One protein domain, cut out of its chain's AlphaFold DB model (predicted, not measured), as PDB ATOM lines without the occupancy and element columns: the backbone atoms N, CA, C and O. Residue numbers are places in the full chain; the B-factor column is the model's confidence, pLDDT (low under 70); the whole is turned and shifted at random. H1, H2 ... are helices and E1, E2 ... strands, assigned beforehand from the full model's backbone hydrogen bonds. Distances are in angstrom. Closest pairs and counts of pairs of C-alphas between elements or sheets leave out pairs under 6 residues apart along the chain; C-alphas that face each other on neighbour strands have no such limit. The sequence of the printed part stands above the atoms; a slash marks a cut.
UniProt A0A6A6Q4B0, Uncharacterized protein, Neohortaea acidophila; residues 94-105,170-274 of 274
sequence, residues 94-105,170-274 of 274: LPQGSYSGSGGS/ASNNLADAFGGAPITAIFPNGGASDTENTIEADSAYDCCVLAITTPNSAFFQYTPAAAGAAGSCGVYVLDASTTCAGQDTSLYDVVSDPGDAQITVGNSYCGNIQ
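This is residues 94 to 105 and 170 to 274 of the 274 residues of an uncharacterized protein of Neohortaea acidophila (UniProt A0A6A6Q4B0). With little regular structure, the domain is a strongly twisted four-stranded antiparallel sheet, E2 E4 E3 E6, with H1 over one face and the small antiparallel pair E1 and E5 beyond the other. The printed part has 117 residues, under half in named elements, in the order E1 E2 H1 E3 E4 E5 E6, class mixed. It is compact, radius of gyration of the C-alphas 13.2 A, spanning 39 by 27 by 23 A.

E1, residues 185 to 188, begins at C-alpha 185 (230.237, 357.818, 292.663). E2 is 195 to 201, 18.0 A; H1 204 to 213, 14.3 A; E3 217 to 223, 17.4 A; E4 231 to 237, 19.1 A; E5 251 to 255. E6, 264 to 267, ends at C-alpha 267 (229.406, 348.205, 282.220).

H1 is on the sheet in two layers, helix on one face, 7.4 A high, along the strands; its C-alpha 207 is 5.3 A from C-alpha 233 of E4, their closest. E2, H1, E3 form a split strand-helix-strand unit, E4 between the strands, crossover right-handed. Within hydrogen-bond range are N 199 and O 233 of E2 and E4, 2.8 A, N 234 and O 221 of hairpin E3 and E4, 2.8 A, and every O i to N i+4 pair of H1.

Residues 106 to 169 are cut out, C-alphas 105 and 170 being 14.1 A apart. The E4 to E5 link is long. Residues 105, 191 to 193 and 248 to 250 have pLDDT under 70.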
ATOM      1  N   LEU A  94     230.363 343.106 289.840       86.75
ATOM      2  CA  LEU A  94     230.045 343.694 291.137       86.75
ATOM      3  C   LEU A  94     229.089 342.747 291.907       86.75
ATOM      4  O   LEU A  94     227.873 342.949 291.895       86.75
ATOM      5  N   PRO A  95     229.581 341.689 292.586       84.00
ATOM      6  CA  PRO A  95     228.753 340.587 293.109       84.00
ATOM      7  C   PRO A  95     227.860 340.929 294.319       84.00
ATOM      8  O   PRO A  95     227.136 340.062 294.809       84.00
ATOM      9  N   GLN A  96     227.903 342.169 294.819       88.19
ATOM     10  CA  GLN A  96     226.929 342.710 295.785       88.19
ATOM     11  C   GLN A  96     226.118 343.881 295.202       88.19
ATOM     12  O   GLN A  96     225.445 344.596 295.948       88.19
ATOM     13  N   GLY A  97     226.213 344.095 293.888       89.62
ATOM     14  CA  GLY A  97     225.445 345.080 293.145       89.62
ATOM     15  C   GLY A  97     223.991 344.642 292.988       89.62
ATOM     16  O   GLY A  97     223.709 343.480 292.693       89.62
ATOM     17  N   SER A  98     223.055 345.566 293.163       92.06
ATOM     18  CA  SER A  98     221.634 345.341 292.891       92.06
ATOM     19  C   SER A  98     221.010 346.554 292.210       92.06
ATOM     20  O   SER A  98     221.568 347.649 292.259       92.06
ATOM     21  N   TYR A  99     219.877 346.349 291.534       90.12
ATOM     22  CA  TYR A  99     219.110 347.411 290.885       90.12
ATOM     23  C   TYR A  99     217.679 347.443 291.420       90.12
ATOM     24  O   TYR A  99     216.928 346.478 291.260       90.12
ATOM     25  N   SER A 100     217.303 348.556 292.048       88.31
ATOM     26  CA  SER A 100     215.987 348.764 292.661       88.31
ATOM     27  C   SER A 100     214.930 349.333 291.705       88.31
ATOM     28  O   SER A 100     213.741 349.313 292.025       88.31
ATOM     29  N   GLY A 101     215.340 349.825 290.528       85.19
ATOM     30  CA  GLY A 101     214.462 350.547 289.601       85.19
ATOM     31  C   GLY A 101     214.461 352.070 289.792       85.19
ATOM     32  O   GLY A 101     213.606 352.747 289.222       85.19
ATOM     33  N   SER A 102     215.409 352.621 290.563       82.31
ATOM     34  CA  SER A 102     215.563 354.075 290.773       82.31
ATOM     35  C   SER A 102     215.769 354.862 289.467       82.31
ATOM     36  O   SER A 102     215.365 356.021 289.369       82.31
ATOM     37  N   GLY A 103     216.315 354.210 288.433       78.31
ATOM     38  CA  GLY A 103     216.608 354.775 287.114       78.31
ATOM     39  C   GLY A 103     215.405 355.119 286.223       78.31
ATOM     40  O   GLY A 103     215.623 355.521 285.081       78.31
ATOM     41  N   GLY A 104     214.164 354.972 286.707       76.88
ATOM     42  CA  GLY A 104     212.938 355.411 286.023       76.88
ATOM     43  C   GLY A 104     211.923 354.296 285.732       76.88
ATOM     44  O   GLY A 104     212.250 353.112 285.681       76.88
ATOM     45  N   SER A 105     210.655 354.682 285.542       52.00
ATOM     46  CA  SER A 105     209.577 353.769 285.131       52.00
ATOM     47  C   SER A 105     209.584 353.497 283.625       52.00
ATOM     48  O   SER A 105     209.708 354.425 282.831       52.00
ATOM     49  N   ALA A 170     219.906 345.030 279.680       86.56
ATOM     50  CA  ALA A 170     219.070 344.304 280.622       86.56
ATOM     51  C   ALA A 170     219.396 344.712 282.074       86.56
ATOM     52  O   ALA A 170     220.491 345.181 282.383       86.56
ATOM     53  N   SER A 171     218.447 344.496 282.987       87.38
ATOM     54  CA  SER A 171     218.545 344.921 284.393       87.38
ATOM     55  C   SER A 171     219.707 344.304 285.179       87.38
ATOM     56  O   SER A 171     220.052 344.819 286.235       87.38
ATOM     57  N   ASN A 172     220.332 343.234 284.678       83.94
ATOM     58  CA  ASN A 172     221.544 342.649 285.255       83.94
ATOM     59  C   ASN A 172     222.829 343.432 284.920       83.94
ATOM     60  O   ASN A 172     223.857 343.206 285.558       83.94
ATOM     61  N   ASN A 173     222.786 344.349 283.948       93.38
ATOM     62  CA  ASN A 173     223.839 345.338 283.704       93.38
ATOM     63  C   ASN A 173     223.529 346.711 284.328       93.38
ATOM     64  O   ASN A 173     224.193 347.693 284.021       93.38
ATOM     65  N   LEU A 174     222.534 346.781 285.213       94.44
ATOM     66  CA  LEU A 174     222.264 347.957 286.030       94.44
ATOM     67  C   LEU A 174     222.582 347.628 287.491       94.44
ATOM     68  O   LEU A 174     222.261 346.541 287.977       94.44
ATOM     69  N   ALA A 175     223.190 348.575 288.195       94.44
ATOM     70  CA  ALA A 175     223.284 348.584 289.647       94.44
ATOM     71  C   ALA A 175     223.047 350.007 290.157       94.44
ATOM     72  O   ALA A 175     223.592 350.956 289.607       94.44
ATOM     73  N   ASP A 176     222.227 350.165 291.190       94.88
ATOM     74  CA  ASP A 176     222.011 351.432 291.900       94.88
ATOM     75  C   ASP A 176     222.353 351.331 293.398       94.88
ATOM     76  O   ASP A 176     222.383 352.338 294.109       94.88
ATOM     77  N   ALA A 177     222.670 350.130 293.882       92.50
ATOM     78  CA  ALA A 177     223.171 349.875 295.224       92.50
ATOM     79  C   ALA A 177     224.296 348.830 295.212       92.50
ATOM     80  O   ALA A 177     224.299 347.917 294.386       92.50
ATOM     81  N   PHE A 178     225.220 348.937 296.168       93.00
ATOM     82  CA  PHE A 178     226.290 347.979 296.439       93.00
ATOM     83  C   PHE A 178     226.328 347.654 297.936       93.00
ATOM     84  O   PHE A 178     226.289 348.549 298.778       93.00
ATOM     85  N   GLY A 179     226.321 346.367 298.296       90.56
ATOM     86  CA  GLY A 179     226.314 345.939 299.705       90.56
ATOM     87  C   GLY A 179     225.085 346.403 300.509       90.56
ATOM     88  O   GLY A 179     225.093 346.363 301.737       90.56
ATOM     89  N   GLY A 180     224.025 346.859 299.827       89.38
ATOM     90  CA  GLY A 180     222.827 347.455 300.429       89.38
ATOM     91  C   GLY A 180     222.889 348.972 300.664       89.38
ATOM     92  O   GLY A 180     221.886 349.537 301.095       89.38
ATOM     93  N   ALA A 181     224.009 349.635 300.365       89.50
ATOM     94  CA  ALA A 181     224.123 351.096 300.334       89.50
ATOM     95  C   ALA A 181     223.930 351.620 298.894       89.50
ATOM     96  O   ALA A 181     224.303 350.914 297.954       89.50
ATOM     97  N   PRO A 182     223.357 352.820 298.680       92.75
ATOM     98  CA  PRO A 182     223.234 353.394 297.340       92.75
ATOM     99  C   PRO A 182     224.620 353.684 296.753       92.75
ATOM    100  O   PRO A 182     225.537 354.066 297.480       92.75
ATOM    101  N   ILE A 183     224.772 353.513 295.441       93.31
ATOM    102  CA  ILE A 183     225.977 353.940 294.721       93.31
ATOM    103  C   ILE A 183     225.896 355.453 294.517       93.31
ATOM    104  O   ILE A 183     224.843 355.955 294.126       93.31
ATOM    105  N   THR A 184     226.986 356.174 294.782       93.19
ATOM    106  CA  THR A 184     227.017 357.648 294.752       93.19
ATOM    107  C   THR A 184     228.114 358.217 293.857       93.19
ATOM    108  O   THR A 184     227.963 359.321 293.340       93.19
ATOM    109  N   ALA A 185     229.192 357.464 293.619       91.50
ATOM    110  CA  ALA A 185     230.237 357.818 292.663       91.50
ATOM    111  C   ALA A 185     230.978 356.576 292.142       91.50
ATOM    112  O   ALA A 185     230.944 355.505 292.754       91.50
ATOM    113  N   ILE A 186     231.688 356.746 291.027       90.06
ATOM    114  CA  ILE A 186     232.659 355.789 290.488       90.06
ATOM    115  C   ILE A 186     233.999 356.505 290.309       90.06
ATOM    116  O   ILE A 186     234.027 357.660 289.882       90.06
ATOM    117  N   PHE A 187     235.108 355.816 290.591       87.38
ATOM    118  CA  PHE A 187     236.457 356.336 290.364       87.38
ATOM    119  C   PHE A 187     237.306 355.384 289.499       87.38
ATOM    120  O   PHE A 187     237.251 354.169 289.698       87.38
ATOM    121  N   PRO A 188     238.121 355.904 288.555       84.44
ATOM    122  CA  PRO A 188     239.050 355.090 287.774       84.44
ATOM    123  C   PRO A 188     240.166 354.534 288.662       84.44
ATOM    124  O   PRO A 188     240.985 355.289 289.200       84.44
ATOM    125  N   ASN A 189     240.250 353.209 288.775       80.69
ATOM    126  CA  ASN A 189     241.328 352.570 289.516       80.69
ATOM    127  C   ASN A 189     242.640 352.709 288.718       80.69
ATOM    128  O   ASN A 189     242.710 352.402 287.529       80.69
ATOM    129  N   GLY A 190     243.690 353.239 289.352       71.94
ATOM    130  CA  GLY A 190     244.986 353.475 288.702       71.94
ATOM    131  C   GLY A 190     245.105 354.756 287.859       71.94
ATOM    132  O   GLY A 190     246.149 354.960 287.245       71.94
ATOM    133  N   GLY A 191     244.103 355.645 287.862       64.50
ATOM    134  CA  GLY A 191     244.219 356.980 287.254       64.50
ATOM    135  C   GLY A 191     244.105 357.013 285.726       64.50
ATOM    136  O   GLY A 191     244.806 357.793 285.078       64.50
ATOM    137  N   ALA A 192     243.229 356.181 285.154       66.31
ATOM    138  CA  ALA A 192     242.822 356.299 283.755       66.31
ATOM    139  C   ALA A 192     242.293 357.716 283.453       66.31
ATOM    140  O   ALA A 192     241.527 358.291 284.229       66.31
ATOM    141  N   SER A 193     242.743 358.293 282.337       65.94
ATOM    142  CA  SER A 193     242.349 359.634 281.891       65.94
ATOM    143  C   SER A 193     241.156 359.538 280.947       65.94
ATOM    144  O   SER A 193     241.305 359.675 279.731       65.94
ATOM    145  N   ASP A 194     239.979 359.311 281.512       78.44
ATOM    146  CA  ASP A 194     238.754 359.138 280.738       78.44
ATOM    147  C   ASP A 194     238.103 360.479 280.403       78.44
ATOM    148  O   ASP A 194     238.158 361.439 281.175       78.44
ATOM    149  N   THR A 195     237.447 360.547 279.245       83.69
ATOM    150  CA  THR A 195     236.588 361.685 278.900       83.69
ATOM    151  C   THR A 195     235.147 361.344 279.257       83.69
ATOM    152  O   THR A 195     234.569 360.423 278.677       83.69
ATOM    153  N   GLU A 196     234.558 362.091 280.191       89.38
ATOM    154  CA  GLU A 196     233.121 362.014 280.466       89.38
ATOM    155  C   GLU A 196     232.348 362.818 279.416       89.38
ATOM    156  O   GLU A 196     232.505 364.034 279.297       89.38
ATOM    157  N   ASN A 197     231.480 362.139 278.669       90.38
ATOM    158  CA  ASN A 197     230.471 362.773 277.832       90.38
ATOM    159  C   ASN A 197     229.148 362.810 278.600       90.38
ATOM    160  O   ASN A 197     228.470 361.788 278.715       90.38
ATOM    161  N   THR A 198     228.778 363.983 279.116       92.56
ATOM    162  CA  THR A 198     227.491 364.198 279.788       92.56
ATOM    163  C   THR A 198     226.393 364.519 278.767       92.56
ATOM    164  O   THR A 198     226.516 365.471 277.994       92.56
ATOM    165  N   ILE A 199     225.318 363.731 278.755       93.50
ATOM    166  CA  ILE A 199     224.185 363.814 277.819       93.50
ATOM    167  C   ILE A 199     222.876 363.701 278.620       93.50
ATOM    168  O   ILE A 199     222.822 362.988 279.619       93.50
ATOM    169  N   GLU A 200     221.807 364.383 278.205       92.31
ATOM    170  CA  GLU A 200     220.477 364.193 278.806       92.31
ATOM    171  C   GLU A 200     219.908 362.804 278.452       92.31
ATOM    172  O   GLU A 200     219.980 362.371 277.300       92.31
ATOM    173  N   ALA A 201     219.328 362.110 279.433       91.00
ATOM    174  CA  ALA A 201     218.653 360.826 279.244       91.00
ATOM    175  C   ALA A 201     217.390 360.734 280.114       91.00
ATOM    176  O   ALA A 201     217.379 361.186 281.257       91.00
ATOM    177  N   ASP A 202     216.333 360.110 279.593       89.81
ATOM    178  CA  ASP A 202     215.067 359.944 280.324       89.81
ATOM    179  C   ASP A 202     215.105 358.774 281.328       89.81
ATOM    180  O   ASP A 202     214.309 358.732 282.272       89.81
ATOM    181  N   SER A 203     216.027 357.820 281.143       92.94
ATOM    182  CA  SER A 203     216.197 356.664 282.025       92.94
ATOM    183  C   SER A 203     217.621 356.096 282.027       92.94
ATOM    184  O   SER A 203     218.418 356.323 281.111       92.94
ATOM    185  N   ALA A 204     217.916 355.254 283.022       93.50
ATOM    186  CA  ALA A 204     219.148 354.460 283.056       93.50
ATOM    187  C   ALA A 204     219.279 353.492 281.860       93.50
ATOM    188  O   ALA A 204     220.396 353.188 281.437       93.50
ATOM    189  N   TYR A 205     218.159 353.031 281.284       92.12
ATOM    190  CA  TYR A 205     218.173 352.204 280.074       92.12
ATOM    191  C   TYR A 205     218.639 353.014 278.860       92.12
ATOM    192  O   TYR A 205     219.513 352.560 278.124       92.12
ATOM    193  N   ASP A 206     218.119 354.230 278.681       91.81
ATOM    194  CA  ASP A 206     218.519 355.105 277.574       91.81
ATOM    195  C   ASP A 206     219.992 355.507 277.697       91.81
ATOM    196  O   ASP A 206     220.728 355.479 276.711       91.81
ATOM    197  N   CYS A 207     220.455 355.772 278.924       95.19
ATOM    198  CA  CYS A 207     221.869 356.013 279.200       95.19
ATOM    199  C   CYS A 207     222.754 354.807 278.841       95.19
ATOM    200  O   CYS A 207     223.778 354.967 278.175       95.19
ATOM    201  N   CYS A 208     222.328 353.587 279.183       95.25
ATOM    202  CA  CYS A 208     223.014 352.372 278.752       95.25
ATOM    203  C   CYS A 208     223.065 352.241 277.220       95.25
ATOM    204  O   CYS A 208     224.119 351.923 276.669       95.25
ATOM    205  N   VAL A 209     221.958 352.510 276.515       93.00
ATOM    206  CA  VAL A 209     221.906 352.437 275.044       93.00
ATOM    207  C   VAL A 209     222.852 353.462 274.409       93.00
ATOM    208  O   VAL A 209     223.574 353.120 273.469       93.00
ATOM    209  N   LEU A 210     222.913 354.686 274.943       93.31
ATOM    210  CA  LEU A 210     223.894 355.697 274.535       93.31
ATOM    211  C   LEU A 210     225.330 355.215 274.773       93.31
ATOM    212  O   LEU A 210     226.171 355.335 273.884       93.31
ATOM    213  N   ALA A 211     225.608 354.607 275.927       93.69
ATOM    214  CA  ALA A 211     226.931 354.096 276.259       93.69
ATOM    215  C   ALA A 211     227.396 353.008 275.280       93.69
ATOM    216  O   ALA A 211     228.420 353.181 274.620       93.69
ATOM    217  N   ILE A 212     226.628 351.931 275.097       90.12
ATOM    218  CA  ILE A 212     227.025 350.795 274.240       90.12
ATOM    219  C   ILE A 212     227.057 351.129 272.741       90.12
ATOM    220  O   ILE A 212     227.648 350.381 271.962       90.12
ATOM    221  N   THR A 213     226.410 352.220 272.318       90.69
ATOM    222  CA  THR A 213     226.497 352.732 270.940       90.69
ATOM    223  C   THR A 213     227.610 353.767 270.759       90.69
ATOM    224  O   THR A 213     228.003 354.039 269.624       90.69
ATOM    225  N   THR A 214     228.166 354.299 271.852       90.75
ATOM    226  CA  THR A 214     229.335 355.184 271.844       90.75
ATOM    227  C   THR A 214     230.621 354.354 271.712       90.75
ATOM    228  O   THR A 214     230.887 353.510 272.569       90.75
ATOM    229  N   PRO A 215     231.453 354.572 270.672       89.31
ATOM    230  CA  PRO A 215     232.742 353.895 270.538       89.31
ATOM    231  C   PRO A 215     233.659 354.156 271.737       89.31
ATOM    232  O   PRO A 215     233.659 355.250 272.293       89.31
ATOM    233  N   ASN A 216     234.476 353.164 272.094       88.69
ATOM    234  CA  ASN A 216     235.449 353.218 273.189       88.69
ATOM    235  C   ASN A 216     234.876 353.516 274.597       88.69
ATOM    236  O   ASN A 216     235.630 353.860 275.507       88.69
ATOM    237  N   SER A 217     233.566 353.361 274.815       91.94
ATOM    238  CA  SER A 217     232.961 353.553 276.136       91.94
ATOM    239  C   SER A 217     233.311 352.418 277.111       91.94
ATOM    240  O   SER A 217     233.153 351.229 276.811       91.94
ATOM    241  N   ALA A 218     233.781 352.787 278.303       91.69
ATOM    242  CA  ALA A 218     234.154 351.867 279.374       91.69
ATOM    243  C   ALA A 218     232.949 351.496 280.244       91.69
ATOM    244  O   ALA A 218     232.582 350.324 280.332       91.69
ATOM    245  N   PHE A 219     232.295 352.503 280.817       93.94
ATOM    246  CA  PHE A 219     231.116 352.374 281.670       93.94
ATOM    247  C   PHE A 219     230.211 353.602 281.511       93.94
ATOM    248  O   PHE A 219     230.556 354.565 280.816       93.94
ATOM    249  N   PHE A 220     229.045 353.570 282.151       95.88
ATOM    250  CA  PHE A 220     228.172 354.735 282.263       95.88
ATOM    251  C   PHE A 220     227.654 354.927 283.684       95.88
ATOM    252  O   PHE A 220     227.521 353.971 284.453       95.88
ATOM    253  N   GLN A 221     227.310 356.175 283.987       95.75
ATOM    254  CA  GLN A 221     226.529 356.569 285.150       95.75
ATOM    255  C   GLN A 221     225.268 357.309 284.703       95.75
ATOM    256  O   GLN A 221     225.298 358.116 283.776       95.75
ATOM    257  N   TYR A 222     224.161 357.058 285.384       96.31
ATOM    258  CA  TYR A 222     222.905 357.766 285.228       96.31
ATOM    259  C   TYR A 222     222.499 358.366 286.569       96.31
ATOM    260  O   TYR A 222     222.184 357.643 287.517       96.31
ATOM    261  N   THR A 223     222.475 359.693 286.628       95.25
ATOM    262  CA  THR A 223     221.976 360.451 287.771       95.25
ATOM    263  C   THR A 223     220.514 360.814 287.503       95.25
ATOM    264  O   THR A 223     220.253 361.654 286.630       95.25
ATOM    265  N   PRO A 224     219.541 360.208 288.210       92.44
ATOM    266  CA  PRO A 224     218.135 360.549 288.050       92.44
ATOM    267  C   PRO A 224     217.897 362.000 288.479       92.44
ATOM    268  O   PRO A 224     218.384 362.454 289.516       92.44
ATOM    269  N   ALA A 225     217.130 362.741 287.686       89.12
ATOM    270  CA  ALA A 225     216.799 364.118 288.020       89.12
ATOM    271  C   ALA A 225     215.675 364.222 289.060       89.12
ATOM    272  O   ALA A 225     214.894 363.295 289.291       89.12
ATOM    273  N   ALA A 226     215.548 365.413 289.649       84.38
ATOM    274  CA  ALA A 226     214.365 365.773 290.417       84.38
ATOM    275  C   ALA A 226     213.093 365.646 289.554       84.38
ATOM    276  O   ALA A 226     213.109 365.889 288.345       84.38
ATOM    277  N   ALA A 227     211.980 365.273 290.192       77.50
ATOM    278  CA  ALA A 227     210.742 364.891 289.516       77.50
ATOM    279  C   ALA A 227     210.276 365.912 288.454       77.50
ATOM    280  O   ALA A 227     209.819 367.006 288.787       77.50
ATOM    281  N   GLY A 228     210.328 365.508 287.179       72.81
ATOM    282  CA  GLY A 228     209.868 366.303 286.035       72.81
ATOM    283  C   GLY A 228     210.966 366.900 285.147       72.81
ATOM    284  O   GLY A 228     210.619 367.555 284.167       72.81
ATOM    285  N   ALA A 229     212.247 366.671 285.448       80.69
ATOM    286  CA  ALA A 229     213.373 366.970 284.558       80.69
ATOM    287  C   ALA A 229     213.979 365.683 283.954       80.69
ATOM    288  O   ALA A 229     213.741 364.591 284.473       80.69
ATOM    289  N   ALA A 230     214.749 365.821 282.869       83.25
ATOM    290  CA  ALA A 230     215.543 364.732 282.293       83.25
ATOM    291  C   ALA A 230     216.766 364.439 283.176       83.25
ATOM    292  O   ALA A 230     217.359 365.365 283.737       83.25
ATOM    293  N   GLY A 231     217.130 363.164 283.310       91.31
ATOM    294  CA  GLY A 231     218.319 362.732 284.039       91.31
ATOM    295  C   GLY A 231     219.615 363.039 283.291       91.31
ATOM    296  O   GLY A 231     219.623 363.345 282.098       91.31
ATOM    297  N   SER A 232     220.730 362.938 284.009       94.69
ATOM    298  CA  SER A 232     222.071 363.142 283.458       94.69
ATOM    299  C   SER A 232     222.743 361.796 283.223       94.69
ATOM    300  O   SER A 232     222.958 361.042 284.169       94.69
ATOM    301  N   CYS A 233     223.101 361.503 281.978       96.69
ATOM    302  CA  CYS A 233     223.897 360.345 281.593       96.69
ATOM    303  C   CYS A 233     225.359 360.756 281.394       96.69
ATOM    304  O   CYS A 233     225.661 361.511 280.474       96.69
ATOM    305  N   GLY A 234     226.266 360.257 282.231       95.69
ATOM    306  CA  GLY A 234     227.709 360.338 282.004       95.69
ATOM    307  C   GLY A 234     228.195 359.067 281.314       95.69
ATOM    308  O   GLY A 234     228.159 357.991 281.912       95.69
ATOM    309  N   VAL A 235     228.648 359.174 280.064       95.31
ATOM    310  CA  VAL A 235     229.304 358.075 279.337       95.31
ATOM    311  C   VAL A 235     230.811 358.291 279.384       95.31
ATOM    312  O   VAL A 235     231.311 359.270 278.829       95.31
ATOM    313  N   TYR A 236     231.540 357.369 280.010       93.38
ATOM    314  CA  TYR A 236     232.992 357.453 280.137       93.38
ATOM    315  C   TYR A 236     233.668 356.748 278.969       93.38
ATOM    316  O   TYR A 236     233.431 355.565 278.720       93.38
ATOM    317  N   VAL A 237     234.489 357.493 278.231       91.75
ATOM    318  CA  VAL A 237     235.133 357.039 276.995       91.75
ATOM    319  C   VAL A 237     236.649 357.035 277.172       91.75
ATOM    320  O   VAL A 237     237.235 358.050 277.560       91.75
ATOM    321  N   LEU A 238     237.266 355.889 276.872       88.56
ATOM    322  CA  LEU A 238     238.720 355.721 276.861       88.56
ATOM    323  C   LEU A 238     239.340 356.516 275.701       88.56
ATOM    324  O   LEU A 238     238.693 356.743 274.676       88.56
ATOM    325  N   ASP A 239     240.620 356.883 275.823       86.75
ATOM    326  CA  ASP A 239     241.371 357.546 274.746       86.75
ATOM    327  C   ASP A 239     241.195 356.799 273.405       86.75
ATOM    328  O   ASP A 239     241.229 355.567 273.357       86.75
ATOM    329  N   ALA A 240     241.018 357.533 272.302       82.25
ATOM    330  CA  ALA A 240     240.774 356.972 270.970       82.25
ATOM    331  C   ALA A 240     241.890 356.032 270.458       82.25
ATOM    332  O   ALA A 240     241.648 355.224 269.562       82.25
ATOM    333  N   SER A 241     243.100 356.121 271.017       83.69
ATOM    334  CA  SER A 241     244.212 355.194 270.768       83.69
ATOM    335  C   SER A 241     244.084 353.851 271.504       83.69
ATOM    336  O   SER A 241     244.780 352.894 271.160       83.69
ATOM    337  N   THR A 242     243.181 353.752 272.483       82.31
ATOM    338  CA  THR A 242     242.895 352.526 273.232       82.31
ATOM    339  C   THR A 242     242.014 351.603 272.402       82.31
ATOM    340  O   THR A 242     240.838 351.876 272.160       82.31
ATOM    341  N   THR A 243     242.574 350.475 271.969       79.69
ATOM    342  CA  THR A 243     241.821 349.452 271.237       79.69
ATOM    343  C   THR A 243     241.140 348.507 272.224       79.69
ATOM    344  O   THR A 243     241.788 347.623 272.787       79.69
ATOM    345  N   CYS A 244     239.832 348.657 272.427       78.75
ATOM    346  CA  CYS A 244     239.082 347.780 273.324       78.75
ATOM    347  C   CYS A 244     238.954 346.359 272.745       78.75
ATOM    348  O   CYS A 244     238.275 346.146 271.737       78.75
ATOM    349  N   ALA A 245     239.570 345.376 273.404       76.75
ATOM    350  CA  ALA A 245     239.422 343.954 273.074       76.75
ATOM    351  C   ALA A 245     238.259 343.269 273.829       76.75
ATOM    352  O   ALA A 245     237.973 342.097 273.588       76.75
ATOM    353  N   GLY A 246     237.605 343.996 274.737       76.75
ATOM    354  CA  GLY A 246     236.571 343.533 275.660       76.75
ATOM    355  C   GLY A 246     236.588 344.396 276.926       76.75
ATOM    356  O   GLY A 246     237.218 345.451 276.937       76.75
ATOM    357  N   GLN A 247     235.942 343.928 277.997       77.50
ATOM    358  CA  GLN A 247     235.847 344.656 279.271       77.50
ATOM    359  C   GLN A 247     237.070 344.511 280.200       77.50
ATOM    360  O   GLN A 247     237.113 345.160 281.238       77.50
ATOM    361  N   ASP A 248     238.063 343.686 279.852       64.81
ATOM    362  CA  ASP A 248     239.197 343.336 280.732       64.81
ATOM    363  C   ASP A 248     240.227 344.471 280.959       64.81
ATOM    364  O   ASP A 248     241.226 344.267 281.647       64.81
ATOM    365  N   THR A 249     240.051 345.650 280.348       61.09
ATOM    366  CA  THR A 249     241.112 346.671 280.241       61.09
ATOM    367  C   THR A 249     241.098 347.789 281.281       61.09
ATOM    368  O   THR A 249     242.105 348.486 281.406       61.09
ATOM    369  N   SER A 250     240.004 348.017 282.011       63.59
ATOM    370  CA  SER A 250     239.907 349.152 282.945       63.59
ATOM    371  C   SER A 250     238.954 348.843 284.093       63.59
ATOM    372  O   SER A 250     237.772 348.592 283.854       63.59
ATOM    373  N   LEU A 251     239.498 348.864 285.315       73.88
ATOM    374  CA  LEU A 251     238.768 348.626 286.557       73.88
ATOM    375  C   LEU A 251     238.300 349.954 287.151       73.88
ATOM    376  O   LEU A 251     239.061 350.924 287.203       73.88
ATOM    377  N   TYR A 252     237.071 349.964 287.645       81.81
ATOM    378  CA  TYR A 252     236.455 351.134 288.256       81.81
ATOM    379  C   TYR A 252     235.889 350.778 289.622       81.81
ATOM    380  O   TYR A 252     235.074 349.862 289.728       81.81
ATOM    381  N   ASP A 253     236.311 351.524 290.642       86.50
ATOM    382  CA  ASP A 253     235.911 351.290 292.025       86.50
ATOM    383  C   ASP A 253     234.607 352.042 292.320       86.50
ATOM    384  O   ASP A 253     234.480 353.243 292.047       86.50
ATOM    385  N   VAL A 254     233.642 351.340 292.915       87.94
ATOM    386  CA  VAL A 254     232.368 351.917 293.361       87.94
ATOM    387  C   VAL A 254     232.520 352.595 294.721       87.94
ATOM    388  O   VAL A 254     233.020 351.998 295.674       87.94
ATOM    389  N   VAL A 255     231.995 353.815 294.853       89.44
ATOM    390  CA  VAL A 255     231.773 354.461 296.153       89.44
ATOM    391  C   VAL A 255     230.281 354.494 296.463       89.44
ATOM    392  O   VAL A 255     229.453 354.878 295.634       89.44
ATOM    393  N   SER A 256     229.950 354.070 297.681       83.56
ATOM    394  CA  SER A 256     228.589 354.006 298.206       83.56
ATOM    395  C   SER A 256     228.491 354.755 299.535       83.56
ATOM    396  O   SER A 256     229.077 354.313 300.528       83.56
ATOM    397  N   ASP A 257     227.738 355.853 299.568       79.56
ATOM    398  CA  ASP A 257     227.474 356.640 300.780       79.56
ATOM    399  C   ASP A 257     225.953 356.790 300.995       79.56
ATOM    400  O   ASP A 257     225.249 357.227 300.086       79.56
ATOM    401  N   PRO A 258     225.392 356.445 302.170       75.50
ATOM    402  CA  PRO A 258     223.959 356.594 302.433       75.50
ATOM    403  C   PRO A 258     223.445 358.050 302.482       75.50
ATOM    404  O   PRO A 258     222.238 358.237 302.641       75.50
ATOM    405  N   GLY A 259     224.314 359.066 302.414       75.69
ATOM    406  CA  GLY A 259     223.952 360.487 302.486       75.69
ATOM    407  C   GLY A 259     223.772 361.216 301.148       75.69
ATOM    408  O   GLY A 259     223.114 362.258 301.134       75.69
ATOM    409  N   ASP A 260     224.326 360.696 300.049       80.38
ATOM    410  CA  ASP A 260     224.400 361.397 298.757       80.38
ATOM    411  C   ASP A 260     223.350 360.918 297.732       80.38
ATOM    412  O   ASP A 260     222.571 359.989 297.959       80.38
ATOM    413  N   ALA A 261     223.292 361.598 296.581       86.25
ATOM    414  CA  ALA A 261     222.385 361.248 295.493       86.25
ATOM    415  C   ALA A 261     222.750 359.884 294.880       86.25
ATOM    416  O   ALA A 261     223.866 359.682 294.405       86.25
ATOM    417  N   GLN A 262     221.778 358.969 294.852       92.56
ATOM    418  CA  GLN A 262     221.924 357.656 294.227       92.56
ATOM    419  C   GLN A 262     222.096 357.786 292.706       92.56
ATOM    420  O   GLN A 262     221.272 358.417 292.042       92.56
ATOM    421  N   ILE A 263     223.115 357.128 292.156       94.88
ATOM    422  CA  ILE A 263     223.317 356.949 290.713       94.88
ATOM    423  C   ILE A 263     223.050 355.492 290.313       94.88
ATOM    424  O   ILE A 263     223.269 354.567 291.094       94.88
ATOM    425  N   THR A 264     222.575 355.272 289.085       95.88
ATOM    426  CA  THR A 264     222.553 353.940 288.456       95.88
ATOM    427  C   THR A 264     223.761 353.802 287.541       95.88
ATOM    428  O   THR A 264     224.038 354.702 286.757       95.88
ATOM    429  N   VAL A 265     224.463 352.678 287.597       96.06
ATOM    430  CA  VAL A 265     225.712 352.447 286.862       96.06
ATOM    431  C   VAL A 265     225.669 351.122 286.106       96.06
ATOM    432  O   VAL A 265     224.898 350.223 286.457       96.06
ATOM    433  N   GLY A 266     226.500 350.992 285.073       95.31
ATOM    434  CA  GLY A 266     226.606 349.759 284.297       95.31
ATOM    435  C   GLY A 266     227.851 349.683 283.420       95.31
ATOM    436  O   GLY A 266     228.440 350.701 283.047       95.31
ATOM    437  N   ASN A 267     228.248 348.457 283.077       94.06
ATOM    438  CA  ASN A 267     229.406 348.205 282.220       94.06
ATOM    439  C   ASN A 267     229.057 348.518 280.757       94.06
ATOM    440  O   ASN A 267     227.933 348.266 280.313       94.06
ATOM    441  N   SER A 268     230.025 348.999 279.978       92.19
ATOM    442  CA  SER A 268     229.889 349.154 278.526       92.19
ATOM    443  C   SER A 268     230.817 348.173 277.789       92.19
ATOM    444  O   SER A 268     231.026 347.052 278.255       92.19
ATOM    445  N   TYR A 269     231.330 348.526 276.609       86.75
ATOM    446  CA  TYR A 269     232.133 347.629 275.774       86.75
ATOM    447  C   TYR A 269     233.577 347.445 276.283       86.75
ATOM    448  O   TYR A 269     234.133 346.359 276.117       86.75
ATOM    449  N   CYS A 270     234.181 348.480 276.882       87.94
ATOM    450  CA  CYS A 270     235.630 348.551 277.134       87.94
ATOM    451  C   CYS A 270     236.091 348.395 278.591       87.94
ATOM    452  O   CYS A 270     237.298 348.350 278.838       87.94
ATOM    453  N   GLY A 271     235.177 348.369 279.561       85.50
ATOM    454  CA  GLY A 271     235.539 348.365 280.978       85.50
ATOM    455  C   GLY A 271     234.508 347.674 281.855       85.50
ATOM    456  O   GLY A 271     233.383 347.399 281.427       85.50
ATOM    457  N   ASN A 272     234.915 347.391 283.088       86.44
ATOM    458  CA  ASN A 272     234.073 346.794 284.110       86.44
ATOM    459  C   ASN A 272     234.208 347.510 285.459       86.44
ATOM    460  O   ASN A 272     235.284 347.911 285.899       86.44
ATOM    461  N   ILE A 273     233.070 347.640 286.127       88.19
ATOM    462  CA  ILE A 273     232.952 348.131 287.498       88.19
ATOM    463  C   ILE A 273     233.127 346.939 288.455       88.19
ATOM    464  O   ILE A 273     232.575 345.864 288.178       88.19
ATOM    465  N   GLN A 274     233.879 347.110 289.549       83.56
ATOM    466  CA  GLN A 274     234.192 346.066 290.546       83.56
ATOM    467  C   GLN A 274     233.939 346.512 291.996       83.56
ATOM    468  O   GLN A 274     233.874 347.736 292.247       83.56
TER     469      GLN A 274